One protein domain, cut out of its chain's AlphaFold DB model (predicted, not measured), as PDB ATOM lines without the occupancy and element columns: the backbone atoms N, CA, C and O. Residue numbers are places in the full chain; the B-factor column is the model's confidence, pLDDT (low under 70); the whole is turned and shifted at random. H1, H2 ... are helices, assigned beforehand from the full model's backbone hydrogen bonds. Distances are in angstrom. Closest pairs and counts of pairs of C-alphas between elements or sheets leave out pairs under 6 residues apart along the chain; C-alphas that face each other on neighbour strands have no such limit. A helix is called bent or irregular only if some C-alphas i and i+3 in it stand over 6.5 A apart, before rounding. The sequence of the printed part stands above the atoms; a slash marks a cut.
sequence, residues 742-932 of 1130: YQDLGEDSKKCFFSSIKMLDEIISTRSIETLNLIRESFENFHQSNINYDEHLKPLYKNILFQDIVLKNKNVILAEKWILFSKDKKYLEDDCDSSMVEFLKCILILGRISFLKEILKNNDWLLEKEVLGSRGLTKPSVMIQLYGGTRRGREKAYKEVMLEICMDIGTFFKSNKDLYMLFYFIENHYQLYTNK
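AT A GLANCE: This is residues 742 to 932 of the 1130 residues of the protein "DNA-directed RNA polymerase" of Physarum polycephalum (UniProt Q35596). Two helical lobes lie one after the other along the longest axis, joined by two long helices, H1 and H8, that cross between them. In one lobe H2, H5, H6 and H7 pack round H8 within its residues 837 to 850, with the short H3 and H4 at the margin by H2; in the other, H10 and H11 form a hairpin that packs on H12, and the first residues of H1 pack on H10 and H12. The printed part has 191 residues with twelve named helices, H1 to H12 in that order along the chain, and no named strand; the class is all helix. The whole is compact, with a radius of gyration of the C-alphas of 17.3 A and spans of 48, 35 and 30 A.

IN THESE COORDINATES: H1, residues 742 to 764, begins at C-alpha 742 at (12.077, -25.141, -62.367) and is 33.0 A long from first to last C-alpha. H2, residues 769 to 784, is 22.7 A long. Four shorter helices follow: H3, residues 789 to 792, H4, residues 794 to 797, H5, residues 800 to 808, and H6, residues 810 to 815. H7 holds residues 822 to 830. H8, residues 834 to 858, is the longest helix by residues; it is 36.5 A long and begins at C-alpha 834 at (38.443, -22.323, -35.008). H9 holds residues 861 to 864. H10, residues 871 to 882, is 16.3 A long and only just irregular: C-alphas 873 and 876 are 6.9 A apart. H11, residues 887 to 905, is 26.7 A long. H12, residues 912 to 932, is 30.9 A long and ends at C-alpha 932 at (20.275, -33.333, -54.455).

HOW THE PARTS SIT: H8 is the hub, touching six helices. H1 touches it with residues 756 to 760 alone, the closest C-alphas being those of Ile 757 and Ile 849, 6.1 A apart; at 72 degrees the two are only just about perpendicular. H2 touches H8 at Phe 779 and Gly 847, closest C-alphas 5.4 A apart, opposite ways at a steep tilt of 69 degrees, only just short of perpendicular. H3 and H4 touch no helix; H4 and H8 are near each other, with 7 pairs of C-alphas within 10 A. H5 touches H8 about perpendicular, at 87 degrees, with the C-alphas of Val 806 and Cys 842 closest at 6.5 A. H6 touches H8 at a steep tilt of 62 degrees, the same way, with the C-alphas of Ile 813 and Cys 842 closest at 6.0 A. H7 and H8 are a helical hairpin at a shallow tilt of 21 degrees, closest at the C-alphas of Leu 828 and Val 837, 5.9 A apart. H8 and H12 only just touch, with 3 pairs of C-alphas within 8 A, closest at Ile 855 and Asp 914, 5.9 A. H9 touches no helix. H10 and H11 are a helical hairpin at a shallow tilt of 24 degrees, with the C-alphas of Ser 877 and Arg 890 closest at 5.3 A. H11 touches H12 at a steep tilt of 59 degrees, opposite ways, closest at the C-alphas of Glu 891 and Phe 919, 6.6 A. H1 touches H10 with residues 742 to 746 alone, closest at the C-alphas of Gln 743 and Arg 871, 4.5 A. Among the pairs apart are H2 and H12, and H7 and H11. Every O i to N i+4 pair is within hydrogen-bond range in H1, H2, H6, H7, H11 and H12, against 4 of 5 in H5, 19 of 21 in H8 and 6 of 8 in H10; H3, H4 and H9 are too short for such a pair.

THE WHOLE: The two C-alphas farthest apart, those of Ile 800 and Tyr 883, are 49.7 A apart. The printed part has no cut and no long link. The mean pLDDT of the printed part is 75.3; 57 residues are under 70, among them residues 765 to 802 and 825 to 835.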
ATOM      1  N   TYR A 742      11.786 -26.573 -62.392       80.56
ATOM      2  CA  TYR A 742      12.077 -25.141 -62.367       80.56
ATOM      3  C   TYR A 742      11.195 -24.433 -61.338       80.56
ATOM      4  O   TYR A 742      11.695 -23.615 -60.563       80.56
ATOM      5  N   GLN A 743       9.905 -24.778 -61.324       84.50
ATOM      6  CA  GLN A 743       8.966 -24.270 -60.328       84.50
ATOM      7  C   GLN A 743       9.307 -24.806 -58.934       84.50
ATOM      8  O   GLN A 743       9.329 -24.025 -57.993       84.50
ATOM      9  N   ASP A 744       9.656 -26.091 -58.803       84.69
ATOM     10  CA  ASP A 744      10.070 -26.688 -57.524       84.69
ATOM     11  C   ASP A 744      11.295 -25.972 -56.934       84.69
ATOM     12  O   ASP A 744      11.270 -25.568 -55.777       84.69
ATOM     13  N   LEU A 745      12.332 -25.706 -57.739       83.12
ATOM     14  CA  LEU A 745      13.483 -24.900 -57.316       83.12
ATOM     15  C   LEU A 745      13.081 -23.466 -56.938       83.12
ATOM     16  O   LEU A 745      13.648 -22.914 -55.998       83.12
ATOM     17  N   GLY A 746      12.156 -22.845 -57.675       84.62
ATOM     18  CA  GLY A 746      11.657 -21.497 -57.384       84.62
ATOM     19  C   GLY A 746      10.951 -21.433 -56.035       84.62
ATOM     20  O   GLY A 746      11.330 -20.638 -55.178       84.62
ATOM     21  N   GLU A 747       9.987 -22.321 -55.814       87.25
ATOM     22  CA  GLU A 747       9.246 -22.427 -54.557       87.25
ATOM     23  C   GLU A 747      10.145 -22.798 -53.378       87.25
ATOM     24  O   GLU A 747      10.023 -22.215 -52.303       87.25
ATOM     25  N   ASP A 748      11.083 -23.727 -53.564       84.19
ATOM     26  CA  ASP A 748      12.050 -24.103 -52.531       84.19
ATOM     27  C   ASP A 748      12.976 -22.923 -52.187       84.19
ATOM     28  O   ASP A 748      13.153 -22.591 -51.016       84.19
ATOM     29  N   SER A 749      13.469 -22.194 -53.199       83.06
ATOM     30  CA  SER A 749      14.260 -20.969 -52.995       83.06
ATOM     31  C   SER A 749      13.463 -19.902 -52.242       83.06
ATOM     32  O   SER A 749      13.990 -19.286 -51.317       83.06
ATOM     33  N   LYS A 750      12.192 -19.689 -52.615       87.31
ATOM     34  CA  LYS A 750      11.259 -18.746 -51.974       87.31
ATOM     35  C   LYS A 750      11.040 -19.119 -50.506       87.31
ATOM     36  O   LYS A 750      11.169 -18.257 -49.637       87.31
ATOM     37  N   LYS A 751      10.768 -20.393 -50.215       87.31
ATOM     38  CA  LYS A 751      10.598 -20.905 -48.845       87.31
ATOM     39  C   LYS A 751      11.850 -20.681 -48.002       87.31
ATOM     40  O   LYS A 751      11.738 -20.102 -46.927       87.31
ATOM     41  N   CYS A 752      13.025 -21.051 -48.512       82.31
ATOM     42  CA  CYS A 752      14.302 -20.823 -47.834       82.31
ATOM     43  C   CYS A 752      14.604 -19.331 -47.622       82.31
ATOM     44  O   CYS A 752      15.156 -18.937 -46.594       82.31
ATOM     45  N   PHE A 753      14.225 -18.476 -48.576       85.25
ATOM     46  CA  PHE A 753      14.391 -17.025 -48.464       85.25
ATOM     47  C   PHE A 753      13.577 -16.473 -47.291       85.25
ATOM     48  O   PHE A 753      14.109 -15.766 -46.434       85.25
ATOM     49  N   PHE A 754      12.292 -16.828 -47.219       86.94
ATOM     50  CA  PHE A 754      11.413 -16.360 -46.153       86.94
ATOM     51  C   PHE A 754      11.714 -16.999 -44.803       86.94
ATOM     52  O   PHE A 754      11.633 -16.297 -43.798       86.94
ATOM     53  N   SER A 755      12.101 -18.276 -44.754       85.81
ATOM     54  CA  SER A 755      12.520 -18.913 -43.501       85.81
ATOM     55  C   SER A 755      13.733 -18.203 -42.907       85.81
ATOM     56  O   SER A 755      13.751 -17.927 -41.711       85.81
ATOM     57  N   SER A 756      14.696 -17.812 -43.748       85.69
ATOM     58  CA  SER A 756      15.881 -17.058 -43.328       85.69
ATOM     59  C   SER A 756      15.511 -15.690 -42.753       85.69
ATOM     60  O   SER A 756      15.998 -15.312 -41.689       85.69
ATOM     61  N   ILE A 757      14.623 -14.945 -43.423       86.69
ATOM     62  CA  ILE A 757      14.146 -13.644 -42.922       86.69
ATOM     63  C   ILE A 757      13.373 -13.810 -41.617       86.69
ATOM     64  O   ILE A 757      13.624 -13.066 -40.673       86.69
ATOM     65  N   LYS A 758      12.488 -14.806 -41.535       86.69
ATOM     66  CA  LYS A 758      11.723 -15.101 -40.323       86.69
ATOM     67  C   LYS A 758      12.645 -15.459 -39.157       86.69
ATOM     68  O   LYS A 758      12.436 -14.957 -38.063       86.69
ATOM     69  N   MET A 759      13.702 -16.238 -39.395       86.19
ATOM     70  CA  MET A 759      14.730 -16.532 -38.390       86.19
ATOM     71  C   MET A 759      15.386 -15.244 -37.872       86.19
ATOM     72  O   MET A 759      15.544 -15.075 -36.666       86.19
ATOM     73  N   LEU A 760      15.752 -14.314 -38.762       84.62
ATOM     74  CA  LEU A 760      16.293 -13.016 -38.350       84.62
ATOM     75  C   LEU A 760      15.265 -12.213 -37.543       84.62
ATOM     76  O   LEU A 760      15.625 -11.625 -36.529       84.62
ATOM     77  N   ASP A 761      14.000 -12.213 -37.957       82.38
ATOM     78  CA  ASP A 761      12.919 -11.530 -37.247       82.38
ATOM     79  C   ASP A 761      12.656 -12.137 -35.872       82.38
ATOM     80  O   ASP A 761      12.440 -11.394 -34.927       82.38
ATOM     81  N   GLU A 762      12.748 -13.454 -35.714       79.06
ATOM     82  CA  GLU A 762      12.649 -14.132 -34.422       79.06
ATOM     83  C   GLU A 762      13.840 -13.777 -33.520       79.06
ATOM     84  O   GLU A 762      13.648 -13.428 -32.354       79.06
ATOM     85  N   ILE A 763      15.062 -13.749 -34.065       74.88
ATOM     86  CA  ILE A 763      16.268 -13.322 -33.338       74.88
ATOM     87  C   ILE A 763      16.144 -11.856 -32.890       74.88
ATOM     88  O   ILE A 763      16.443 -11.537 -31.738       74.88
ATOM     89  N   ILE A 764      15.667 -10.968 -33.766       72.88
ATOM     90  CA  ILE A 764      15.529  -9.528 -33.502       72.88
ATOM     91  C   ILE A 764      14.266  -9.212 -32.692       72.88
ATOM     92  O   ILE A 764      14.269  -8.268 -31.921       72.88
ATOM     93  N   SER A 765      13.206 -10.019 -32.737       64.44
ATOM     94  CA  SER A 765      11.996  -9.809 -31.917       64.44
ATOM     95  C   SER A 765      12.285  -9.822 -30.411       64.44
ATOM     96  O   SER A 765      11.482  -9.343 -29.613       64.44
ATOM     97  N   THR A 766      13.467 -10.310 -30.027       58.41
ATOM     98  CA  THR A 766      13.965 -10.296 -28.655       58.41
ATOM     99  C   THR A 766      14.819  -9.066 -28.289       58.41
ATOM    100  O   THR A 766      15.057  -8.874 -27.095       58.41
ATOM    101  N   ARG A 767      15.273  -8.218 -29.240       56.28
ATOM    102  CA  ARG A 767      16.130  -7.021 -29.004       56.28
ATOM    103  C   ARG A 767      15.973  -5.891 -30.058       56.28
ATOM    104  O   ARG A 767      15.684  -6.128 -31.218       56.28
ATOM    105  N   SER A 768      16.201  -4.639 -29.643       58.28
ATOM    106  CA  SER A 768      15.944  -3.368 -30.366       58.28
ATOM    107  C   SER A 768      16.543  -3.232 -31.788       58.28
ATOM    108  O   SER A 768      17.459  -3.955 -32.180       58.28
ATOM    109  N   ILE A 769      16.079  -2.209 -32.534       61.84
ATOM    110  CA  ILE A 769      16.610  -1.720 -33.835       61.84
ATOM    111  C   ILE A 769      18.145  -1.575 -33.837       61.84
ATOM    112  O   ILE A 769      18.790  -1.786 -34.863       61.84
ATOM    113  N   GLU A 770      18.740  -1.276 -32.683       63.28
ATOM    114  CA  GLU A 770      20.190  -1.160 -32.493       63.28
ATOM    115  C   GLU A 770      20.921  -2.462 -32.841       63.28
ATOM    116  O   GLU A 770      21.995  -2.422 -33.432       63.28
ATOM    117  N   THR A 771      20.319  -3.624 -32.571       65.12
ATOM    118  CA  THR A 771      20.887  -4.937 -32.923       65.12
ATOM    119  C   THR A 771      20.991  -5.108 -34.441       65.12
ATOM    120  O   THR A 771      21.970  -5.657 -34.942       65.12
ATOM    121  N   LEU A 772      20.007  -4.600 -35.188       64.38
ATOM    122  CA  LEU A 772      19.968  -4.667 -36.650       64.38
ATOM    123  C   LEU A 772      21.023  -3.732 -37.269       64.38
ATOM    124  O   LEU A 772      21.746  -4.135 -38.182       64.38
ATOM    125  N   ASN A 773      21.176  -2.523 -36.717       68.31
ATOM    126  CA  ASN A 773      22.228  -1.582 -37.115       68.31
ATOM    127  C   ASN A 773      23.628  -2.128 -36.805       68.31
ATOM    128  O   ASN A 773      24.496  -2.087 -37.671       68.31
ATOM    129  N   LEU A 774      23.827  -2.732 -35.630       68.38
ATOM    130  CA  LEU A 774      25.090  -3.372 -35.259       68.38
ATOM    131  C   LEU A 774      25.437  -4.532 -36.198       68.38
ATOM    132  O   LEU A 774      26.565  -4.599 -36.675       68.38
ATOM    133  N   ILE A 775      24.486  -5.418 -36.527       66.12
ATOM    134  CA  ILE A 775      24.691  -6.502 -37.511       66.12
ATOM    135  C   ILE A 775      25.149  -5.934 -38.861       66.12
ATOM    136  O   ILE A 775      26.059  -6.479 -39.492       66.12
ATOM    137  N   ARG A 776      24.536  -4.830 -39.296       67.50
ATOM    138  CA  ARG A 776      24.851  -4.164 -40.561       67.50
ATOM    139  C   ARG A 776      26.243  -3.537 -40.551       67.50
ATOM    140  O   ARG A 776      27.027  -3.827 -41.450       67.50
ATOM    141  N   GLU A 777      26.568  -2.746 -39.533       69.75
ATOM    142  CA  GLU A 777      27.896  -2.145 -39.366       69.75
ATOM    143  C   GLU A 777      28.980  -3.222 -39.285       69.75
ATOM    144  O   GLU A 777      30.012  -3.115 -39.940       69.75
ATOM    145  N   SER A 778      28.721  -4.319 -38.568       67.12
ATOM    146  CA  SER A 778      29.635  -5.466 -38.469       67.12
ATOM    147  C   SER A 778      29.936  -6.085 -39.833       67.12
ATOM    148  O   SER A 778      31.086  -6.387 -40.155       67.12
ATOM    149  N   PHE A 779      28.891  -6.287 -40.636       67.88
ATOM    150  CA  PHE A 779      28.988  -6.858 -41.974       67.88
ATOM    151  C   PHE A 779      29.710  -5.922 -42.952       67.88
ATOM    152  O   PHE A 779      30.555  -6.367 -43.732       67.88
ATOM    153  N   GLU A 780      29.399  -4.626 -42.909       68.38
ATOM    154  CA  GLU A 780      30.041  -3.607 -43.741       68.38
ATOM    155  C   GLU A 780      31.524  -3.444 -43.376       68.38
ATOM    156  O   GLU A 780      32.367  -3.461 -44.275       68.38
ATOM    157  N   ASN A 781      31.854  -3.410 -42.082       65.38
ATOM    158  CA  ASN A 781      33.229  -3.357 -41.584       65.38
ATOM    159  C   ASN A 781      34.038  -4.585 -42.023       65.38
ATOM    160  O   ASN A 781      35.136  -4.417 -42.547       65.38
ATOM    161  N   PHE A 782      33.480  -5.800 -41.910       64.31
ATOM    162  CA  PHE A 782      34.132  -7.029 -42.392       64.31
ATOM    163  C   PHE A 782      34.448  -6.971 -43.896       64.31
ATOM    164  O   PHE A 782      35.497  -7.431 -44.344       64.31
ATOM    165  N   HIS A 783      33.545  -6.416 -44.709       62.50
ATOM    166  CA  HIS A 783      33.758  -6.312 -46.154       62.50
ATOM    167  C   HIS A 783      34.735  -5.202 -46.556       62.50
ATOM    168  O   HIS A 783      35.372  -5.314 -47.608       62.50
ATOM    169  N   GLN A 784      34.841  -4.138 -45.758       62.88
ATOM    170  CA  GLN A 784      35.785  -3.039 -45.972       62.88
ATOM    171  C   GLN A 784      37.201  -3.395 -45.493       62.88
ATOM    172  O   GLN A 784      38.183  -2.940 -46.087       62.88
ATOM    173  N   SER A 785      37.329  -4.262 -44.487       54.84
ATOM    174  CA  SER A 785      38.604  -4.725 -43.944       54.84
ATOM    175  C   SER A 785      39.278  -5.771 -44.848       54.84
ATOM    176  O   SER A 785      39.343  -6.951 -44.529       54.84
ATOM    177  N   ASN A 786      39.882  -5.333 -45.957       51.12
ATOM    178  CA  ASN A 786      41.070  -6.014 -46.514       51.12
ATOM    179  C   ASN A 786      42.330  -5.747 -45.647       51.12
ATOM    180  O   ASN A 786      43.447  -6.040 -46.066       51.12
ATOM    181  N   ILE A 787      42.157  -5.125 -44.475       46.94
ATOM    182  CA  ILE A 787      43.195  -4.553 -43.622       46.94
ATOM    183  C   ILE A 787      42.961  -5.063 -42.191       46.94
ATOM    184  O   ILE A 787      41.877  -4.893 -41.645       46.94
ATOM    185  N   ASN A 788      43.994  -5.715 -41.652       51.62
ATOM    186  CA  ASN A 788      44.263  -6.083 -40.257       51.62
ATOM    187  C   ASN A 788      43.099  -6.644 -39.401       51.62
ATOM    188  O   ASN A 788      42.291  -5.915 -38.827       51.62
ATOM    189  N   TYR A 789      43.098  -7.970 -39.235       53.97
ATOM    190  CA  TYR A 789      42.191  -8.745 -38.372       53.97
ATOM    191  C   TYR A 789      42.035  -8.172 -36.949       53.97
ATOM    192  O   TYR A 789      40.930  -8.153 -36.396       53.97
ATOM    193  N   ASP A 790      43.130  -7.671 -36.369       54.69
ATOM    194  CA  ASP A 790      43.187  -7.242 -34.969       54.69
ATOM    195  C   ASP A 790      42.458  -5.919 -34.675       54.69
ATOM    196  O   ASP A 790      41.991  -5.727 -33.549       54.69
ATOM    197  N   GLU A 791      42.319  -5.019 -35.652       56.31
ATOM    198  CA  GLU A 791      41.798  -3.662 -35.411       56.31
ATOM    199  C   GLU A 791      40.274  -3.557 -35.574       56.31
ATOM    200  O   GLU A 791      39.635  -2.795 -34.849       56.31
ATOM    201  N   HIS A 792      39.663  -4.358 -36.457       54.28
ATOM    202  CA  HIS A 792      38.244  -4.200 -36.817       54.28
ATOM    203  C   HIS A 792      37.321  -5.341 -36.357       54.28
ATOM    204  O   HIS A 792      36.158  -5.085 -36.039       54.28
ATOM    205  N   LEU A 793      37.805  -6.588 -36.255       56.03
ATOM    206  CA  LEU A 793      36.973  -7.745 -35.862       56.03
ATOM    207  C   LEU A 793      37.070  -8.090 -34.368       56.03
ATOM    208  O   LEU A 793      36.114  -8.597 -33.777       56.03
ATOM    209  N   LYS A 794      38.190  -7.753 -33.720       60.34
ATOM    210  CA  LYS A 794      38.399  -7.929 -32.273       60.34
ATOM    211  C   LYS A 794      37.431  -7.103 -31.403       60.34
ATOM    212  O   LYS A 794      36.959  -7.639 -30.398       60.34
ATOM    213  N   PRO A 795      37.072  -5.848 -31.755       59.38
ATOM    214  CA  PRO A 795      36.044  -5.090 -31.034       59.38
ATOM    215  C   PRO A 795      34.648  -5.717 -31.147       59.38
ATOM    216  O   PRO A 795      33.893  -5.710 -30.178       59.38
ATOM    217  N   LEU A 796      34.328  -6.322 -32.296       59.31
ATOM    218  CA  LEU A 796      33.058  -7.016 -32.528       59.31
ATOM    219  C   LEU A 796      32.911  -8.268 -31.665       59.31
ATOM    220  O   LEU A 796      31.850  -8.491 -31.085       59.31
ATOM    221  N   TYR A 797      33.988  -9.043 -31.524       61.50
ATOM    222  CA  TYR A 797      34.036 -10.194 -30.621       61.50
ATOM    223  C   TYR A 797      33.880  -9.795 -29.142       61.50
ATOM    224  O   TYR A 797      33.347 -10.562 -28.351       61.50
ATOM    225  N   LYS A 798      34.309  -8.582 -28.765       59.78
ATOM    226  CA  LYS A 798      34.190  -8.051 -27.395       59.78
ATOM    227  C   LYS A 798      32.811  -7.471 -27.059       59.78
ATOM    228  O   LYS A 798      32.569  -7.160 -25.895       59.78
ATOM    229  N   ASN A 799      31.910  -7.304 -28.031       67.50
ATOM    230  CA  ASN A 799      30.554  -6.839 -27.753       67.50
ATOM    231  C   ASN A 799      29.726  -7.983 -27.138       67.50
ATOM    232  O   ASN A 799      29.115  -8.777 -27.854       67.50
ATOM    233  N   ILE A 800      29.715  -8.045 -25.800       58.91
ATOM    234  CA  ILE A 800      29.074  -9.096 -24.986       58.91
ATOM    235  C   ILE A 800      27.614  -9.315 -25.409       58.91
ATOM    236  O   ILE A 800      27.179 -10.445 -25.618       58.91
ATOM    237  N   LEU A 801      26.875  -8.223 -25.630       63.91
ATOM    238  CA  LEU A 801      25.462  -8.271 -25.996       63.91
ATOM    239  C   LEU A 801      25.249  -9.007 -27.331       63.91
ATOM    240  O   LEU A 801      24.304  -9.780 -27.475       63.91
ATOM    241  N   PHE A 802      26.128  -8.774 -28.303       68.12
ATOM    242  CA  PHE A 802      26.058  -9.382 -29.628       68.12
ATOM    243  C   PHE A 802      26.572 -10.829 -29.632       68.12
ATOM    244  O   PHE A 802      25.979 -11.702 -30.273       68.12
ATOM    245  N   GLN A 803      27.621 -11.098 -28.852       72.00
ATOM    246  CA  GLN A 803      28.177 -12.433 -28.656       72.00
ATOM    247  C   GLN A 803      27.136 -13.407 -28.090       72.00
ATOM    248  O   GLN A 803      26.980 -14.504 -28.625       72.00
ATOM    249  N   ASP A 804      26.352 -12.985 -27.098       73.31
ATOM    250  CA  ASP A 804      25.302 -13.812 -26.493       73.31
ATOM    251  C   ASP A 804      24.213 -14.222 -27.495       73.31
ATOM    252  O   ASP A 804      23.755 -15.367 -27.489       73.31
ATOM    253  N   ILE A 805      23.807 -13.310 -28.387       73.00
ATOM    254  CA  ILE A 805      22.778 -13.578 -29.408       73.00
ATOM    255  C   ILE A 805      23.271 -14.645 -30.382       73.00
ATOM    256  O   ILE A 805      22.547 -15.602 -30.679       73.00
ATOM    257  N   VAL A 806      24.504 -14.480 -30.868       76.50
ATOM    258  CA  VAL A 806      25.129 -15.398 -31.821       76.50
ATOM    259  C   VAL A 806      25.371 -16.762 -31.179       76.50
ATOM    260  O   VAL A 806      25.044 -17.777 -31.786       76.50
ATOM    261  N   LEU A 807      25.893 -16.808 -29.951       78.81
ATOM    262  CA  LEU A 807      26.171 -18.064 -29.252       78.81
ATOM    263  C   LEU A 807      24.887 -18.825 -28.900       78.81
ATOM    264  O   LEU A 807      24.827 -20.035 -29.126       78.81
ATOM    265  N   LYS A 808      23.839 -18.138 -28.424       81.94
ATOM    266  CA  LYS A 808      22.551 -18.764 -28.069       81.94
ATOM    267  C   LYS A 808      21.838 -19.377 -29.277       81.94
ATOM    268  O   LYS A 808      21.207 -20.421 -29.145       81.94
ATOM    269  N   ASN A 809      21.963 -18.759 -30.452       79.88
ATOM    270  CA  ASN A 809      21.301 -19.200 -31.685       79.88
ATOM    271  C   ASN A 809      22.253 -19.879 -32.680       79.88
ATOM    272  O   ASN A 809      21.873 -20.138 -33.821       79.88
ATOM    273  N   LYS A 810      23.486 -20.191 -32.263       83.62
ATOM    274  CA  LYS A 810      24.577 -20.646 -33.136       83.62
ATOM    275  C   LYS A 810      24.167 -21.781 -34.071       83.62
ATOM    276  O   LYS A 810      24.394 -21.697 -35.270       83.62
ATOM    277  N   ASN A 811      23.545 -22.831 -33.539       84.44
ATOM    278  CA  ASN A 811      23.177 -24.004 -34.336       84.44
ATOM    279  C   ASN A 811      22.089 -23.689 -35.373       84.44
ATOM    280  O   ASN A 811      22.134 -24.222 -36.478       84.44
ATOM    281  N   VAL A 812      21.153 -22.799 -35.030       83.94
ATOM    282  CA  VAL A 812      20.087 -22.345 -35.930       83.94
ATOM    283  C   VAL A 812      20.684 -21.485 -37.045       83.94
ATOM    284  O   VAL A 812      20.470 -21.765 -38.218       83.94
ATOM    285  N   ILE A 813      21.542 -20.518 -36.703       84.00
ATOM    286  CA  ILE A 813      22.200 -19.641 -37.685       84.00
ATOM    287  C   ILE A 813      23.134 -20.444 -38.605       84.00
ATOM    288  O   ILE A 813      23.144 -20.239 -39.817       84.00
ATOM    289  N   LEU A 814      23.911 -21.388 -38.066       83.12
ATOM    290  CA  LEU A 814      24.818 -22.225 -38.859       83.12
ATOM    291  C   LEU A 814      24.085 -23.243 -39.746       83.12
ATOM    292  O   LEU A 814      24.694 -23.749 -40.695       83.12
ATOM    293  N   ALA A 815      22.802 -23.527 -39.500       83.62
ATOM    294  CA  ALA A 815      21.980 -24.282 -40.445       83.62
ATOM    295  C   ALA A 815      21.821 -23.510 -41.772       83.62
ATOM    296  O   ALA A 815      21.879 -24.114 -42.844       83.62
ATOM    297  N   GLU A 816      21.799 -22.174 -41.712       84.94
ATOM    298  CA  GLU A 816      21.723 -21.260 -42.861       84.94
ATOM    299  C   GLU A 816      23.093 -20.962 -43.510       84.94
ATOM    300  O   GLU A 816      23.242 -20.055 -44.334       84.94
ATOM    301  N   LYS A 817      24.137 -21.752 -43.203       80.12
ATOM    302  CA  LYS A 817      25.503 -21.575 -43.750       80.12
ATOM    303  C   LYS A 817      25.588 -21.580 -45.274       80.12
ATOM    304  O   LYS A 817      26.597 -21.156 -45.836       80.12
ATOM    305  N   TRP A 818      24.565 -22.084 -45.949       80.19
ATOM    306  CA  TRP A 818      24.484 -22.094 -47.402       80.19
ATOM    307  C   TRP A 818      24.341 -20.687 -48.004       80.19
ATOM    308  O   TRP A 818      24.719 -20.482 -49.155       80.19
ATOM    309  N   ILE A 819      23.901 -19.691 -47.226       83.75
ATOM    310  CA  ILE A 819      23.797 -18.286 -47.650       83.75
ATOM    311  C   ILE A 819      25.189 -17.647 -47.843       83.75
ATOM    312  O   ILE A 819      25.315 -16.637 -48.537       83.75
ATOM    313  N   LEU A 820      26.263 -18.228 -47.290       77.62
ATOM    314  CA  LEU A 820      27.634 -17.705 -47.373       77.62
ATOM    315  C   LEU A 820      28.272 -17.860 -48.765       77.62
ATOM    316  O   LEU A 820      28.045 -18.837 -49.478       77.62
ATOM    317  N   PHE A 821      29.139 -16.920 -49.161       72.94
ATOM    318  CA  PHE A 821      29.925 -17.067 -50.391       72.94
ATOM    319  C   PHE A 821      31.122 -17.982 -50.174       72.94
ATOM    320  O   PHE A 821      31.770 -17.977 -49.132       72.94
ATOM    321  N   SER A 822      31.482 -18.698 -51.238       66.88
ATOM    322  CA  SER A 822      32.671 -19.551 -51.280       66.88
ATOM    323  C   SER A 822      33.977 -18.799 -50.987       66.88
ATOM    324  O   SER A 822      34.908 -19.397 -50.463       66.88
ATOM    325  N   LYS A 823      34.056 -17.502 -51.329       67.81
ATOM    326  CA  LYS A 823      35.232 -16.659 -51.053       67.81
ATOM    327  C   LYS A 823      35.371 -16.392 -49.553       67.81
ATOM    328  O   LYS A 823      36.448 -16.602 -49.014       67.81
ATOM    329  N   ASP A 824      34.279 -16.002 -48.905       70.62
ATOM    330  CA  ASP A 824      34.244 -15.721 -47.468       70.62
ATOM    331  C   ASP A 824      34.541 -16.990 -46.672       70.62
ATOM    332  O   ASP A 824      35.326 -16.959 -45.737       70.62
ATOM    333  N   LYS A 825      34.001 -18.139 -47.103       68.31
ATOM    334  CA  LYS A 825      34.306 -19.435 -46.488       68.31
ATOM    335  C   LYS A 825      35.805 -19.754 -46.517       68.31
ATOM    336  O   LYS A 825      36.339 -20.146 -45.491       68.31
ATOM    337  N   LYS A 826      36.463 -19.560 -47.666       68.56
ATOM    338  CA  LYS A 826      37.902 -19.809 -47.815       68.56
ATOM    339  C   LYS A 826      38.739 -18.839 -46.976       68.56
ATOM    340  O   LYS A 826      39.642 -19.270 -46.281       68.56
ATOM    341  N   TYR A 827      38.396 -17.551 -47.007       66.44
ATOM    342  CA  TYR A 827      39.067 -16.524 -46.204       66.44
ATOM    343  C   TYR A 827      38.994 -16.826 -44.698       66.44
ATOM    344  O   TYR A 827      39.983 -16.714 -43.990       66.44
ATOM    345  N   LEU A 828      37.838 -17.295 -44.223       67.88
ATOM    346  CA  LEU A 828      37.657 -17.701 -42.828       67.88
ATOM    347  C   LEU A 828      38.401 -18.998 -42.474       67.88
ATOM    348  O   LEU A 828      38.710 -19.205 -41.311       67.88
ATOM    349  N   GLU A 829      38.633 -19.896 -43.434       66.19
ATOM    350  CA  GLU A 829      39.321 -21.178 -43.206       66.19
ATOM    351  C   GLU A 829      40.852 -21.044 -43.214       66.19
ATOM    352  O   GLU A 829      41.512 -21.835 -42.544       66.19
ATOM    353  N   ASP A 830      41.402 -20.053 -43.924       62.00
ATOM    354  CA  ASP A 830      42.851 -19.870 -44.082       62.00
ATOM    355  C   ASP A 830      43.487 -18.992 -42.966       62.00
ATOM    356  O   ASP A 830      44.644 -19.224 -42.622       62.00
ATOM    357  N   ASP A 831      42.751 -18.039 -42.359       57.75
ATOM    358  CA  ASP A 831      43.340 -16.941 -41.551       57.75
ATOM    359  C   ASP A 831      42.800 -16.782 -40.099       57.75
ATOM    360  O   ASP A 831      43.123 -15.797 -39.433       57.75
ATOM    361  N   CYS A 832      41.947 -17.676 -39.574       60.25
ATOM    362  CA  CYS A 832      41.244 -17.467 -38.287       60.25
ATOM    363  C   CYS A 832      41.243 -18.693 -37.343       60.25
ATOM    364  O   CYS A 832      41.131 -19.833 -37.788       60.25
ATOM    365  N   ASP A 833      41.252 -18.454 -36.023       65.81
ATOM    366  CA  ASP A 833      41.084 -19.494 -34.990       65.81
ATOM    367  C   ASP A 833      39.698 -20.169 -35.046       65.81
ATOM    368  O   ASP A 833      38.672 -19.514 -35.257       65.81
ATOM    369  N   SER A 834      39.632 -21.478 -34.773       61.28
ATOM    370  CA  SER A 834      38.443 -22.323 -35.008       61.28
ATOM    371  C   SER A 834      37.148 -21.859 -34.316       61.28
ATOM    372  O   SER A 834      36.073 -21.972 -34.907       61.28
ATOM    373  N   SER A 835      37.224 -21.295 -33.106       62.06
ATOM    374  CA  SER A 835      36.062 -20.761 -32.372       62.06
ATOM    375  C   SER A 835      35.604 -19.387 -32.884       62.06
ATOM    376  O   SER A 835      34.406 -19.094 -32.894       62.06
ATOM    377  N   MET A 836      36.532 -18.562 -33.375       70.50
ATOM    378  CA  MET A 836      36.244 -17.247 -33.955       70.50
ATOM    379  C   MET A 836      35.675 -17.371 -35.373       70.50
ATOM    380  O   MET A 836      34.787 -16.605 -35.754       70.50
ATOM    381  N   VAL A 837      36.087 -18.401 -36.118       73.50
ATOM    382  CA  VAL A 837      35.537 -18.742 -37.438       73.50
ATOM    383  C   VAL A 837      34.025 -18.939 -37.393       73.50
ATOM    384  O   VAL A 837      33.314 -18.449 -38.268       73.50
ATOM    385  N   GLU A 838      33.500 -19.652 -36.398       75.62
ATOM    386  CA  GLU A 838      32.058 -19.907 -36.301       75.62
ATOM    387  C   GLU A 838      31.264 -18.655 -35.929       75.62
ATOM    388  O   GLU A 838      30.187 -18.427 -36.484       75.62
ATOM    389  N   PHE A 839      31.812 -17.817 -35.049       76.94
ATOM    390  CA  PHE A 839      31.224 -16.526 -34.702       76.94
ATOM    391  C   PHE A 839      31.159 -15.597 -35.925       76.94
ATOM    392  O   PHE A 839      30.087 -15.098 -36.266       76.94
ATOM    393  N   LEU A 840      32.266 -15.448 -36.659       75.06
ATOM    394  CA  LEU A 840      32.327 -14.649 -37.886       75.06
ATOM    395  C   LEU A 840      31.403 -15.198 -38.986       75.06
ATOM    396  O   LEU A 840      30.733 -14.423 -39.670       75.06
ATOM    397  N   LYS A 841      31.286 -16.528 -39.119       79.31
ATOM    398  CA  LYS A 841      30.294 -17.165 -40.008       79.31
ATOM    399  C   LYS A 841      28.874 -16.735 -39.649       79.31
ATOM    400  O   LYS A 841      28.117 -16.379 -40.548       79.31
ATOM    401  N   CYS A 842      28.518 -16.732 -38.366       81.25
ATOM    402  CA  CYS A 842      27.192 -16.307 -37.925       81.25
ATOM    403  C   CYS A 842      26.928 -14.824 -38.222       81.25
ATOM    404  O   CYS A 842      25.855 -14.502 -38.731       81.25
ATOM    405  N   ILE A 843      27.903 -13.936 -37.988       79.25
ATOM    406  CA  ILE A 843      27.791 -12.503 -38.325       79.25
ATOM    407  C   ILE A 843      27.521 -12.318 -39.816       79.25
ATOM    408  O   ILE A 843      26.608 -11.591 -40.200       79.25
ATOM    409  N   LEU A 844      28.290 -12.997 -40.666       79.75
ATOM    410  CA  LEU A 844      28.138 -12.898 -42.114       79.75
ATOM    411  C   LEU A 844      26.779 -13.414 -42.586       79.75
ATOM    412  O   LEU A 844      26.170 -12.789 -43.452       79.75
ATOM    413  N   ILE A 845      26.298 -14.526 -42.027       84.50
ATOM    414  CA  ILE A 845      24.968 -15.071 -42.335       84.50
ATOM    415  C   ILE A 845      23.888 -14.052 -41.955       84.50
ATOM    416  O   ILE A 845      23.092 -13.672 -42.811       84.50
ATOM    417  N   LEU A 846      23.898 -13.546 -40.718       83.69
ATOM    418  CA  LEU A 846      22.911 -12.568 -40.245       83.69
ATOM    419  C   LEU A 846      22.954 -11.259 -41.048       83.69
ATOM    420  O   LEU A 846      21.905 -10.755 -41.451       83.69
ATOM    421  N   GLY A 847      24.147 -10.741 -41.350       81.31
ATOM    422  CA  GLY A 847      24.330  -9.543 -42.174       81.31
ATOM    423  C   GLY A 847      23.767  -9.705 -43.586       81.31
ATOM    424  O   GLY A 847      23.097  -8.810 -44.105       81.31
ATOM    425  N   ARG A 848      23.948 -10.882 -44.191       83.75
ATOM    426  CA  ARG A 848      23.378 -11.203 -45.507       83.75
ATOM    427  C   ARG A 848      21.861 -11.299 -45.464       83.75
ATOM    428  O   ARG A 848      21.218 -10.733 -46.340       83.75
ATOM    429  N   ILE A 849      21.286 -11.961 -44.461       86.12
ATOM    430  CA  ILE A 849      19.826 -12.050 -44.304       86.12
ATOM    431  C   ILE A 849      19.224 -10.655 -44.093       86.12
ATOM    432  O   ILE A 849      18.212 -10.323 -44.708       86.12
ATOM    433  N   SER A 850      19.883  -9.802 -43.303       84.31
ATOM    434  CA  SER A 850      19.478  -8.404 -43.130       84.31
ATOM    435  C   SER A 850      19.476  -7.649 -44.462       84.31
ATOM    436  O   SER A 850      18.524  -6.931 -44.765       84.31
ATOM    437  N   PHE A 851      20.501  -7.850 -45.294       83.38
ATOM    438  CA  PHE A 851      20.561  -7.256 -46.631       83.38
ATOM    439  C   PHE A 851      19.438  -7.775 -47.549       83.38
ATOM    440  O   PHE A 851      18.821  -6.995 -48.268       83.38
ATOM    441  N   LEU A 852      19.116  -9.074 -47.501       84.69
ATOM    442  CA  LEU A 852      17.992  -9.653 -48.252       84.69
ATOM    443  C   LEU A 852      16.643  -9.049 -47.834       84.69
ATOM    444  O   LEU A 852      15.808  -8.752 -48.691       84.69
ATOM    445  N   LYS A 853      16.448  -8.810 -46.532       86.69
ATOM    446  CA  LYS A 853      15.263  -8.125 -46.001       86.69
ATOM    447  C   LYS A 853      15.149  -6.687 -46.526       86.69
ATOM    448  O   LYS A 853      14.056  -6.247 -46.879       86.69
ATOM    449  N   GLU A 854      16.263  -5.965 -46.633       84.69
ATOM    450  CA  GLU A 854      16.304  -4.614 -47.215       84.69
ATOM    451  C   GLU A 854      15.970  -4.617 -48.715       84.69
ATOM    452  O   GLU A 854      15.213  -3.757 -49.165       84.69
ATOM    453  N   ILE A 855      16.444  -5.613 -49.479       86.44
ATOM    454  CA  ILE A 855      16.087  -5.770 -50.900       86.44
ATOM    455  C   ILE A 855      14.569  -5.885 -51.069       86.44
ATOM    456  O   ILE A 855      14.026  -5.201 -51.935       86.44
ATOM    457  N   LEU A 856      13.882  -6.695 -50.252       85.19
ATOM    458  CA  LEU A 856      12.419  -6.817 -50.316       85.19
ATOM    459  C   LEU A 856      11.711  -5.503 -49.992       85.19
ATOM    460  O   LEU A 856      10.781  -5.122 -50.692       85.19
ATOM    461  N   LYS A 857      12.169  -4.789 -48.960       84.88
ATOM    462  CA  LYS A 857      11.610  -3.479 -48.598       84.88
ATOM    463  C   LYS A 857      11.800  -2.452 -49.720       84.88
ATOM    464  O   LYS A 857      10.954  -1.590 -49.930       84.88
ATOM    465  N   ASN A 858      12.928  -2.519 -50.419       83.56
ATOM    466  CA  ASN A 858      13.265  -1.602 -51.498       83.56
ATOM    467  C   ASN A 858      12.597  -1.951 -52.832       83.56
ATOM    468  O   ASN A 858      12.492  -1.066 -53.679       83.56
ATOM    469  N   ASN A 859      12.175  -3.203 -53.008       85.50
ATOM    470  CA  ASN A 859      11.652  -3.765 -54.249       85.50
ATOM    471  C   ASN A 859      10.426  -4.649 -53.932       85.50
ATOM    472  O   ASN A 859      10.427  -5.853 -54.188       85.50
ATOM    473  N   ASP A 860       9.398  -4.042 -53.339       84.88
ATOM    474  CA  ASP A 860       8.121  -4.657 -52.933       84.88
ATOM    475  C   ASP A 860       7.425  -5.434 -54.060       84.88
ATOM    476  O   ASP A 860       6.886  -6.521 -53.832       84.88
ATOM    477  N   TRP A 861       7.539  -4.950 -55.295       84.19
ATOM    478  CA  TRP A 861       7.033  -5.611 -56.498       84.19
ATOM    479  C   TRP A 861       7.544  -7.053 -56.682       84.19
ATOM    480  O   TRP A 861       6.867  -7.859 -57.323       84.19
ATOM    481  N   LEU A 862       8.700  -7.424 -56.107       84.88
ATOM    482  CA  LEU A 862       9.193  -8.811 -56.119       84.88
ATOM    483  C   LEU A 862       8.232  -9.771 -55.400       84.88
ATOM    484  O   LEU A 862       8.144 -10.942 -55.780       84.88
ATOM    485  N   LEU A 863       7.537  -9.280 -54.371       81.31
ATOM    486  CA  LEU A 863       6.547 -10.019 -53.591       81.31
ATOM    487  C   LEU A 863       5.181  -9.972 -54.263       81.31
ATOM    488  O   LEU A 863       4.592 -11.022 -54.507       81.31
ATOM    489  N   GLU A 864       4.711  -8.772 -54.609       80.06
ATOM    490  CA  GLU A 864       3.385  -8.564 -55.206       80.06
ATOM    491  C   GLU A 864       3.192  -9.338 -56.514       80.06
ATOM    492  O   GLU A 864       2.082  -9.751 -56.839       80.06
ATOM    493  N   LYS A 865       4.273  -9.519 -57.280       80.50
ATOM    494  CA  LYS A 865       4.270 -10.219 -58.573       80.50
ATOM    495  C   LYS A 865       4.838 -11.639 -58.494       80.50
ATOM    496  O   LYS A 865       5.108 -12.239 -59.530       80.50
ATOM    497  N   GLU A 866       5.055 -12.160 -57.285       81.31
ATOM    498  CA  GLU A 866       5.561 -13.513 -57.008       81.31
ATOM    499  C   GLU A 866       6.854 -13.902 -57.755       81.31
ATOM    500  O   GLU A 866       7.095 -15.068 -58.084       81.31
ATOM    501  N   VAL A 867       7.742 -12.937 -57.997       84.62
ATOM    502  CA  VAL A 867       8.925 -13.123 -58.855       84.62
ATOM    503  C   VAL A 867       9.875 -14.178 -58.286       84.62
ATOM    504  O   VAL A 867      10.380 -15.016 -59.035       84.62
ATOM    505  N   LEU A 868      10.084 -14.175 -56.963       80.44
ATOM    506  CA  LEU A 868      11.049 -15.043 -56.270       80.44
ATOM    507  C   LEU A 868      10.720 -16.541 -56.340       80.44
ATOM    508  O   LEU A 868      11.638 -17.355 -56.306       80.44
ATOM    509  N   GLY A 869       9.436 -16.895 -56.457       79.06
ATOM    510  CA  GLY A 869       8.979 -18.279 -56.640       79.06
ATOM    511  C   GLY A 869       8.766 -18.660 -58.102       79.06
ATOM    512  O   GLY A 869       8.432 -19.801 -58.406       79.06
ATOM    513  N   SER A 870       8.932 -17.714 -59.026       81.88
ATOM    514  CA  SER A 870       8.550 -17.942 -60.411       81.88
ATOM    515  C   SER A 870       9.519 -18.890 -61.122       81.88
ATOM    516  O   SER A 870      10.743 -18.717 -61.102       81.88
ATOM    517  N   ARG A 871       8.962 -19.833 -61.885       81.31
ATOM    518  CA  ARG A 871       9.693 -20.627 -62.886       81.31
ATOM    519  C   ARG A 871      10.589 -19.779 -63.796       81.31
ATOM    520  O   ARG A 871      11.641 -20.248 -64.227       81.31
ATOM    521  N   GLY A 872      10.174 -18.554 -64.130       78.19
ATOM    522  CA  GLY A 872      10.924 -17.645 -65.004       78.19
ATOM    523  C   GLY A 872      12.297 -17.273 -64.445       78.19
ATOM    524  O   GLY A 872      13.268 -17.239 -65.198       78.19
ATOM    525  N   LEU A 873      12.389 -17.082 -63.128       81.38
ATOM    526  CA  LEU A 873      13.605 -16.664 -62.436       81.38
ATOM    527  C   LEU A 873      14.669 -17.768 -62.370       81.38
ATOM    528  O   LEU A 873      15.864 -17.513 -62.529       81.38
ATOM    529  N   THR A 874      14.240 -19.008 -62.144       81.75
ATOM    530  CA  THR A 874      15.125 -20.153 -61.876       81.75
ATOM    531  C   THR A 874      15.459 -20.967 -63.124       81.75
ATOM    532  O   THR A 874      16.534 -21.576 -63.198       81.75
ATOM    533  N   LYS A 875      14.590 -20.945 -64.145       80.94
ATOM    534  CA  LYS A 875      14.796 -21.652 -65.421       80.94
ATOM    535  C   LYS A 875      16.160 -21.364 -66.072       80.94
ATOM    536  O   LYS A 875      16.822 -22.334 -66.453       80.94
ATOM    537  N   PRO A 876      16.638 -20.107 -66.188       78.31
ATOM    538  CA  PRO A 876      17.935 -19.816 -66.798       78.31
ATOM    539  C   PRO A 876      19.097 -20.477 -66.057       78.31
ATOM    540  O   PRO A 876      20.003 -21.009 -66.696       78.31
ATOM    541  N   SER A 877      19.063 -20.488 -64.721       76.31
ATOM    542  CA  SER A 877      20.121 -21.073 -63.892       76.31
ATOM    543  C   SER A 877      20.261 -22.571 -64.136       76.31
ATOM    544  O   SER A 877      21.366 -23.055 -64.400       76.31
ATOM    545  N   VAL A 878      19.134 -23.285 -64.136       76.50
ATOM    546  CA  VAL A 878      19.097 -24.717 -64.444       76.50
ATOM    547  C   VAL A 878      19.568 -24.956 -65.878       76.50
ATOM    548  O   VAL A 878      20.542 -25.677 -66.083       76.50
ATOM    549  N   MET A 879      18.940 -24.312 -66.870       75.81
ATOM    550  CA  MET A 879      19.237 -24.535 -68.291       75.81
ATOM    551  C   MET A 879      20.706 -24.288 -68.637       75.81
ATOM    552  O   MET A 879      21.334 -25.100 -69.309       75.81
ATOM    553  N   ILE A 880      21.288 -23.189 -68.160       77.38
ATOM    554  CA  ILE A 880      22.673 -22.827 -68.483       77.38
ATOM    555  C   ILE A 880      23.664 -23.850 -67.941       77.38
ATOM    556  O   ILE A 880      24.656 -24.127 -68.607       77.38
ATOM    557  N   GLN A 881      23.411 -24.440 -66.770       76.56
ATOM    558  CA  GLN A 881      24.255 -25.516 -66.246       76.56
ATOM    559  C   GLN A 881      24.207 -26.759 -67.142       76.56
ATOM    560  O   GLN A 881      25.259 -27.354 -67.377       76.56
ATOM    561  N   LEU A 882      23.027 -27.121 -67.670       69.75
ATOM    562  CA  LEU A 882      22.883 -28.243 -68.615       69.75
ATOM    563  C   LEU A 882      23.739 -28.012 -69.867       69.75
ATOM    564  O   LEU A 882      24.336 -28.942 -70.402       69.75
ATOM    565  N   TYR A 883      23.868 -26.746 -70.272       70.06
ATOM    566  CA  TYR A 883      24.650 -26.315 -71.428       70.06
ATOM    567  C   TYR A 883      26.110 -25.935 -71.103       70.06
ATOM    568  O   TYR A 883      26.748 -25.188 -71.847       70.06
ATOM    569  N   GLY A 884      26.669 -26.459 -70.003       70.19
ATOM    570  CA  GLY A 884      28.081 -26.272 -69.623       70.19
ATOM    571  C   GLY A 884      28.427 -24.838 -69.212       70.19
ATOM    572  O   GLY A 884      29.594 -24.435 -69.187       70.19
ATOM    573  N   GLY A 885      27.412 -24.036 -68.912       73.69
ATOM    574  CA  GLY A 885      27.570 -22.660 -68.505       73.69
ATOM    575  C   GLY A 885      28.157 -22.536 -67.106       73.69
ATOM    576  O   GLY A 885      27.858 -23.287 -66.181       73.69
ATOM    577  N   THR A 886      29.020 -21.537 -66.955       80.50
ATOM    578  CA  THR A 886      29.654 -21.218 -65.673       80.50
ATOM    579  C   THR A 886      28.717 -20.390 -64.793       80.50
ATOM    580  O   THR A 886      27.773 -19.776 -65.293       80.50
ATOM    581  N   ARG A 887      29.042 -20.260 -63.501       83.69
ATOM    582  CA  ARG A 887      28.399 -19.293 -62.589       83.69
ATOM    583  C   ARG A 887      28.296 -17.889 -63.196       83.69
ATOM    584  O   ARG A 887      27.254 -17.263 -63.099       83.69
ATOM    585  N   ARG A 888      29.336 -17.424 -63.903       84.12
ATOM    586  CA  ARG A 888      29.326 -16.123 -64.597       84.12
ATOM    587  C   ARG A 888      28.322 -16.074 -65.755       84.12
ATOM    588  O   ARG A 888      27.744 -15.028 -66.025       84.12
ATOM    589  N   GLY A 889      28.125 -17.193 -66.451       81.69
ATOM    590  CA  GLY A 889      27.094 -17.321 -67.482       81.69
ATOM    591  C   GLY A 889      25.688 -17.219 -66.893       81.69
ATOM    592  O   GLY A 889      24.866 -16.476 -67.422       81.69
ATOM    593  N   ARG A 890      25.444 -17.894 -65.761       85.25
ATOM    594  CA  ARG A 890      24.175 -17.799 -65.023       85.25
ATOM    595  C   ARG A 890      23.926 -16.408 -64.464       85.25
ATOM    596  O   ARG A 890      22.830 -15.901 -64.632       85.25
ATOM    597  N   GLU A 891      24.948 -15.763 -63.904       85.94
ATOM    598  CA  GLU A 891      24.859 -14.375 -63.434       85.94
ATOM    599  C   GLU A 891      24.384 -13.445 -64.550       85.94
ATOM    600  O   GLU A 891      23.491 -12.625 -64.353       85.94
ATOM    601  N   LYS A 892      24.961 -13.587 -65.748       84.25
ATOM    602  CA  LYS A 892      24.572 -12.772 -66.896       84.25
ATOM    603  C   LYS A 892      23.117 -13.022 -67.302       84.25
ATOM    604  O   LYS A 892      22.385 -12.061 -67.498       84.25
ATOM    605  N   ALA A 893      22.700 -14.280 -67.400       82.75
ATOM    606  CA  ALA A 893      21.336 -14.612 -67.801       82.75
ATOM    607  C   ALA A 893      20.293 -14.237 -66.748       82.75
ATOM    608  O   ALA A 893      19.208 -13.794 -67.095       82.75
ATOM    609  N   TYR A 894      20.635 -14.362 -65.467       85.06
ATOM    610  CA  TYR A 894      19.804 -13.881 -64.374       85.06
ATOM    611  C   TYR A 894      19.567 -12.374 -64.485       85.06
ATOM    612  O   TYR A 894      18.431 -11.921 -64.398       85.06
ATOM    613  N   LYS A 895      20.628 -11.596 -64.749       82.69
ATOM    614  CA  LYS A 895      20.499 -10.155 -65.005       82.69
ATOM    615  C   LYS A 895      19.609  -9.882 -66.217       82.69
ATOM    616  O   LYS A 895      18.741  -9.029 -66.127       82.69
ATOM    617  N   GLU A 896      19.794 -10.609 -67.319       81.00
ATOM    618  CA  GLU A 896      18.958 -10.467 -68.521       81.00
ATOM    619  C   GLU A 896      17.475 -10.767 -68.235       81.00
ATOM    620  O   GLU A 896      16.622  -9.978 -68.631       81.00
ATOM    621  N   VAL A 897      17.162 -11.836 -67.495       82.50
ATOM    622  CA  VAL A 897      15.778 -12.190 -67.133       82.50
ATOM    623  C   VAL A 897      15.162 -11.196 -66.158       82.50
ATOM    624  O   VAL A 897      14.016 -10.805 -66.342       82.50
ATOM    625  N   MET A 898      15.905 -10.739 -65.152       82.88
ATOM    626  CA  MET A 898      15.388  -9.714 -64.243       82.88
ATOM    627  C   MET A 898      15.132  -8.394 -64.963       82.88
ATOM    628  O   MET A 898      14.144  -7.736 -64.661       82.88
ATOM    629  N   LEU A 899      15.964  -8.030 -65.942       74.62
ATOM    630  CA  LEU A 899      15.711  -6.875 -66.805       74.62
ATOM    631  C   LEU A 899      14.467  -7.077 -67.680       74.62
ATOM    632  O   LEU A 899      13.707  -6.132 -67.852       74.62
ATOM    633  N   GLU A 900      14.234  -8.279 -68.210       73.38
ATOM    634  CA  GLU A 900      13.011  -8.604 -68.961       73.38
ATOM    635  C   GLU A 900      11.760  -8.460 -68.087       73.38
ATOM    636  O   GLU A 900      10.833  -7.752 -68.465       73.38
ATOM    637  N   ILE A 901      11.784  -9.016 -66.874       77.38
ATOM    638  CA  ILE A 901      10.705  -8.880 -65.885       77.38
ATOM    639  C   ILE A 901      10.469  -7.402 -65.525       77.38
ATOM    640  O   ILE A 901       9.326  -6.953 -65.486       77.38
ATOM    641  N   CYS A 902      11.541  -6.632 -65.313       73.25
ATOM    642  CA  CYS A 902      11.470  -5.187 -65.069       73.25
ATOM    643  C   CYS A 902      10.787  -4.446 -66.234       73.25
ATOM    644  O   CYS A 902       9.904  -3.622 -66.008       73.25
ATOM    645  N   MET A 903      11.147  -4.772 -67.484       65.56
ATOM    646  CA  MET A 903      10.535  -4.183 -68.684       65.56
ATOM    647  C   MET A 903       9.055  -4.557 -68.839       65.56
ATOM    648  O   MET A 903       8.271  -3.721 -69.284       65.56
ATOM    649  N   ASP A 904       8.677  -5.784 -68.483       63.53
ATOM    650  CA  ASP A 904       7.297  -6.267 -68.592       63.53
ATOM    651  C   ASP A 904       6.374  -5.644 -67.531       63.53
ATOM    652  O   ASP A 904       5.205  -5.378 -67.813       63.53
ATOM    653  N   ILE A 905       6.888  -5.398 -66.319       68.56
ATOM    654  CA  ILE A 905       6.116  -4.859 -65.184       68.56
ATOM    655  C   ILE A 905       6.170  -3.322 -65.129       68.56
ATOM    656  O   ILE A 905       5.268  -2.699 -64.572       68.56
ATOM    657  N   GLY A 906       7.194  -2.697 -65.718       62.12
ATOM    658  CA  GLY A 906       7.404  -1.248 -65.662       62.12
ATOM    659  C   GLY A 906       8.060  -0.772 -64.360       62.12
ATOM    660  O   GLY A 906       7.787   0.335 -63.904       62.12
ATOM    661  N   THR A 907       8.908  -1.599 -63.742       72.00
ATOM    662  CA  THR A 907       9.634  -1.283 -62.495       72.00
ATOM    663  C   THR A 907      11.129  -1.561 -62.647       72.00
ATOM    664  O   THR A 907      11.546  -2.204 -63.606       72.00
ATOM    665  N   PHE A 908      11.960  -1.078 -61.715       71.62
ATOM    666  CA  PHE A 908      13.408  -1.319 -61.730       71.62
ATOM    667  C   PHE A 908      13.966  -1.552 -60.328       71.62
ATOM    668  O   PHE A 908      13.406  -1.105 -59.327       71.62
ATOM    669  N   PHE A 909      15.121  -2.218 -60.273       74.62
ATOM    670  CA  PHE A 909      15.913  -2.290 -59.051       74.62
ATOM    671  C   PHE A 909      16.460  -0.915 -58.681       74.62
ATOM    672  O   PHE A 909      17.082  -0.249 -59.509       74.62
ATOM    673  N   LYS A 910      16.323  -0.532 -57.407       69.81
ATOM    674  CA  LYS A 910      16.907   0.717 -56.888       69.81
ATOM    675  C   LYS A 910      18.436   0.734 -56.967       69.81
ATOM    676  O   LYS A 910      19.035   1.803 -57.056       69.81
ATOM    677  N   SER A 911      19.081  -0.435 -56.929       75.19
ATOM    678  CA  SER A 911      20.534  -0.546 -57.037       75.19
ATOM    679  C   SER A 911      20.984  -1.822 -57.761       75.19
ATOM    680  O   SER A 911      20.410  -2.899 -57.600       75.19
ATOM    681  N   ASN A 912      22.095  -1.741 -58.504       72.94
ATOM    682  CA  ASN A 912      22.747  -2.926 -59.088       72.94
ATOM    683  C   ASN A 912      23.273  -3.908 -58.021       72.94
ATOM    684  O   ASN A 912      23.479  -5.089 -58.315       72.94
ATOM    685  N   LYS A 913      23.508  -3.425 -56.792       79.00
ATOM    686  CA  LYS A 913      23.955  -4.239 -55.653       79.00
ATOM    687  C   LYS A 913      22.847  -5.201 -55.211       79.00
ATOM    688  O   LYS A 913      23.147  -6.363 -54.944       79.00
ATOM    689  N   ASP A 914      21.593  -4.756 -55.227       84.38
ATOM    690  CA  ASP A 914      20.414  -5.562 -54.877       84.38
ATOM    691  C   ASP A 914      20.278  -6.754 -55.829       84.38
ATOM    692  O   ASP A 914      20.208  -7.908 -55.402       84.38
ATOM    693  N   LEU A 915      20.345  -6.488 -57.138       83.69
ATOM    694  CA  LEU A 915      20.264  -7.513 -58.178       83.69
ATOM    695  C   LEU A 915      21.383  -8.558 -58.048       83.69
ATOM    696  O   LEU A 915      21.149  -9.758 -58.202       83.69
ATOM    697  N   TYR A 916      22.605  -8.105 -57.758       81.56
ATOM    698  CA  TYR A 916      23.761  -8.980 -57.566       81.56
ATOM    699  C   TYR A 916      23.583  -9.878 -56.338       81.56
ATOM    700  O   TYR A 916      23.794 -11.085 -56.431       81.56
ATOM    701  N   MET A 917      23.148  -9.325 -55.207       80.19
ATOM    702  CA  MET A 917      22.930 -10.091 -53.977       80.19
ATOM    703  C   MET A 917      21.791 -11.104 -54.107       80.19
ATOM    704  O   MET A 917      21.925 -12.235 -53.638       80.19
ATOM    705  N   LEU A 918      20.719 -10.745 -54.813       83.69
ATOM    706  CA  LEU A 918      19.615 -11.660 -55.076       83.69
ATOM    707  C   LEU A 918      20.041 -12.832 -55.976       83.69
ATOM    708  O   LEU A 918      19.740 -13.984 -55.667       83.69
ATOM    709  N   PHE A 919      20.825 -12.564 -57.030       85.94
ATOM    710  CA  PHE A 919      21.436 -13.620 -57.849       85.94
ATOM    711  C   PHE A 919      22.238 -14.601 -56.993       85.94
ATOM    712  O   PHE A 919      22.153 -15.811 -57.168       85.94
ATOM    713  N   TYR A 920      23.037 -14.072 -56.075       82.38
ATOM    714  CA  TYR A 920      23.931 -14.858 -55.244       82.38
ATOM    715  C   TYR A 920      23.228 -15.832 -54.322       82.38
ATOM    716  O   TYR A 920      23.657 -16.977 -54.188       82.38
ATOM    717  N   PHE A 921      22.163 -15.354 -53.692       84.06
ATOM    718  CA  PHE A 921      21.291 -16.174 -52.877       84.06
ATOM    719  C   PHE A 921      20.741 -17.348 -53.701       84.06
ATOM    720  O   PHE A 921      20.909 -18.507 -53.323       84.06
ATOM    721  N   ILE A 922      20.188 -17.047 -54.881       82.50
ATOM    722  CA  ILE A 922      19.612 -18.049 -55.785       82.50
ATOM    723  C   ILE A 922      20.686 -19.022 -56.278       82.50
ATOM    724  O   ILE A 922      20.456 -20.223 -56.306       82.50
ATOM    725  N   GLU A 923      21.875 -18.537 -56.633       83.38
ATOM    726  CA  GLU A 923      22.994 -19.355 -57.108       83.38
ATOM    727  C   GLU A 923      23.518 -20.313 -56.030       83.38
ATOM    728  O   GLU A 923      23.835 -21.466 -56.329       83.38
ATOM    729  N   ASN A 924      23.609 -19.858 -54.781       81.88
ATOM    730  CA  ASN A 924      24.039 -20.691 -53.664       81.88
ATOM    731  C   ASN A 924      23.005 -21.785 -53.349       81.88
ATOM    732  O   ASN A 924      23.382 -22.951 -53.207       81.88
ATOM    733  N   HIS A 925      21.713 -21.437 -53.307       81.44
ATOM    734  CA  HIS A 925      20.636 -22.421 -53.130       81.44
ATOM    735  C   HIS A 925      20.590 -23.416 -54.290       81.44
ATOM    736  O   HIS A 925      20.541 -24.630 -54.099       81.44
ATOM    737  N   TYR A 926      20.710 -22.908 -55.516       82.56
ATOM    738  CA  TYR A 926      20.758 -23.706 -56.733       82.56
ATOM    739  C   TYR A 926      21.854 -24.781 -56.681       82.56
ATOM    740  O   TYR A 926      21.608 -25.934 -57.038       82.56
ATOM    741  N   GLN A 927      23.054 -24.456 -56.193       79.56
ATOM    742  CA  GLN A 927      24.129 -25.444 -56.041       79.56
ATOM    743  C   GLN A 927      23.741 -26.586 -55.093       79.56
ATOM    744  O   GLN A 927      23.991 -27.747 -55.414       79.56
ATOM    745  N   LEU A 928      23.074 -26.301 -53.972       77.94
ATOM    746  CA  LEU A 928      22.561 -27.347 -53.081       77.94
ATOM    747  C   LEU A 928      21.491 -28.199 -53.759       77.94
ATOM    748  O   LEU A 928      21.554 -29.431 -53.735       77.94
ATOM    749  N   TYR A 929      20.536 -27.534 -54.402       78.81
ATOM    750  CA  TYR A 929      19.426 -28.180 -55.077       78.81
ATOM    751  C   TYR A 929      19.910 -29.123 -56.189       78.81
ATOM    752  O   TYR A 929      19.490 -30.281 -56.255       78.81
ATOM    753  N   THR A 930      20.867 -28.691 -57.018       73.94
ATOM    754  CA  THR A 930      21.447 -29.535 -58.080       73.94
ATOM    755  C   THR A 930      22.185 -30.756 -57.541       73.94
ATOM    756  O   THR A 930      22.067 -31.835 -58.122       73.94
ATOM    757  N   ASN A 931      22.883 -30.636 -56.410       72.56
ATOM    758  CA  ASN A 931      23.551 -31.775 -55.781       72.56
ATOM    759  C   ASN A 931      22.545 -32.848 -55.327       72.56
ATOM    760  O   ASN A 931      22.843 -34.041 -55.385       72.56
ATOM    761  N   LYS A 932      21.343 -32.433 -54.909       74.94
ATOM    762  CA  LYS A 932      20.275 -33.333 -54.455       74.94
ATOM    763  C   LYS A 932      19.477 -33.930 -55.618       74.94
ATOM    764  O   LYS A 932      19.259 -35.138 -55.638       74.94
TER     765      LYS A 932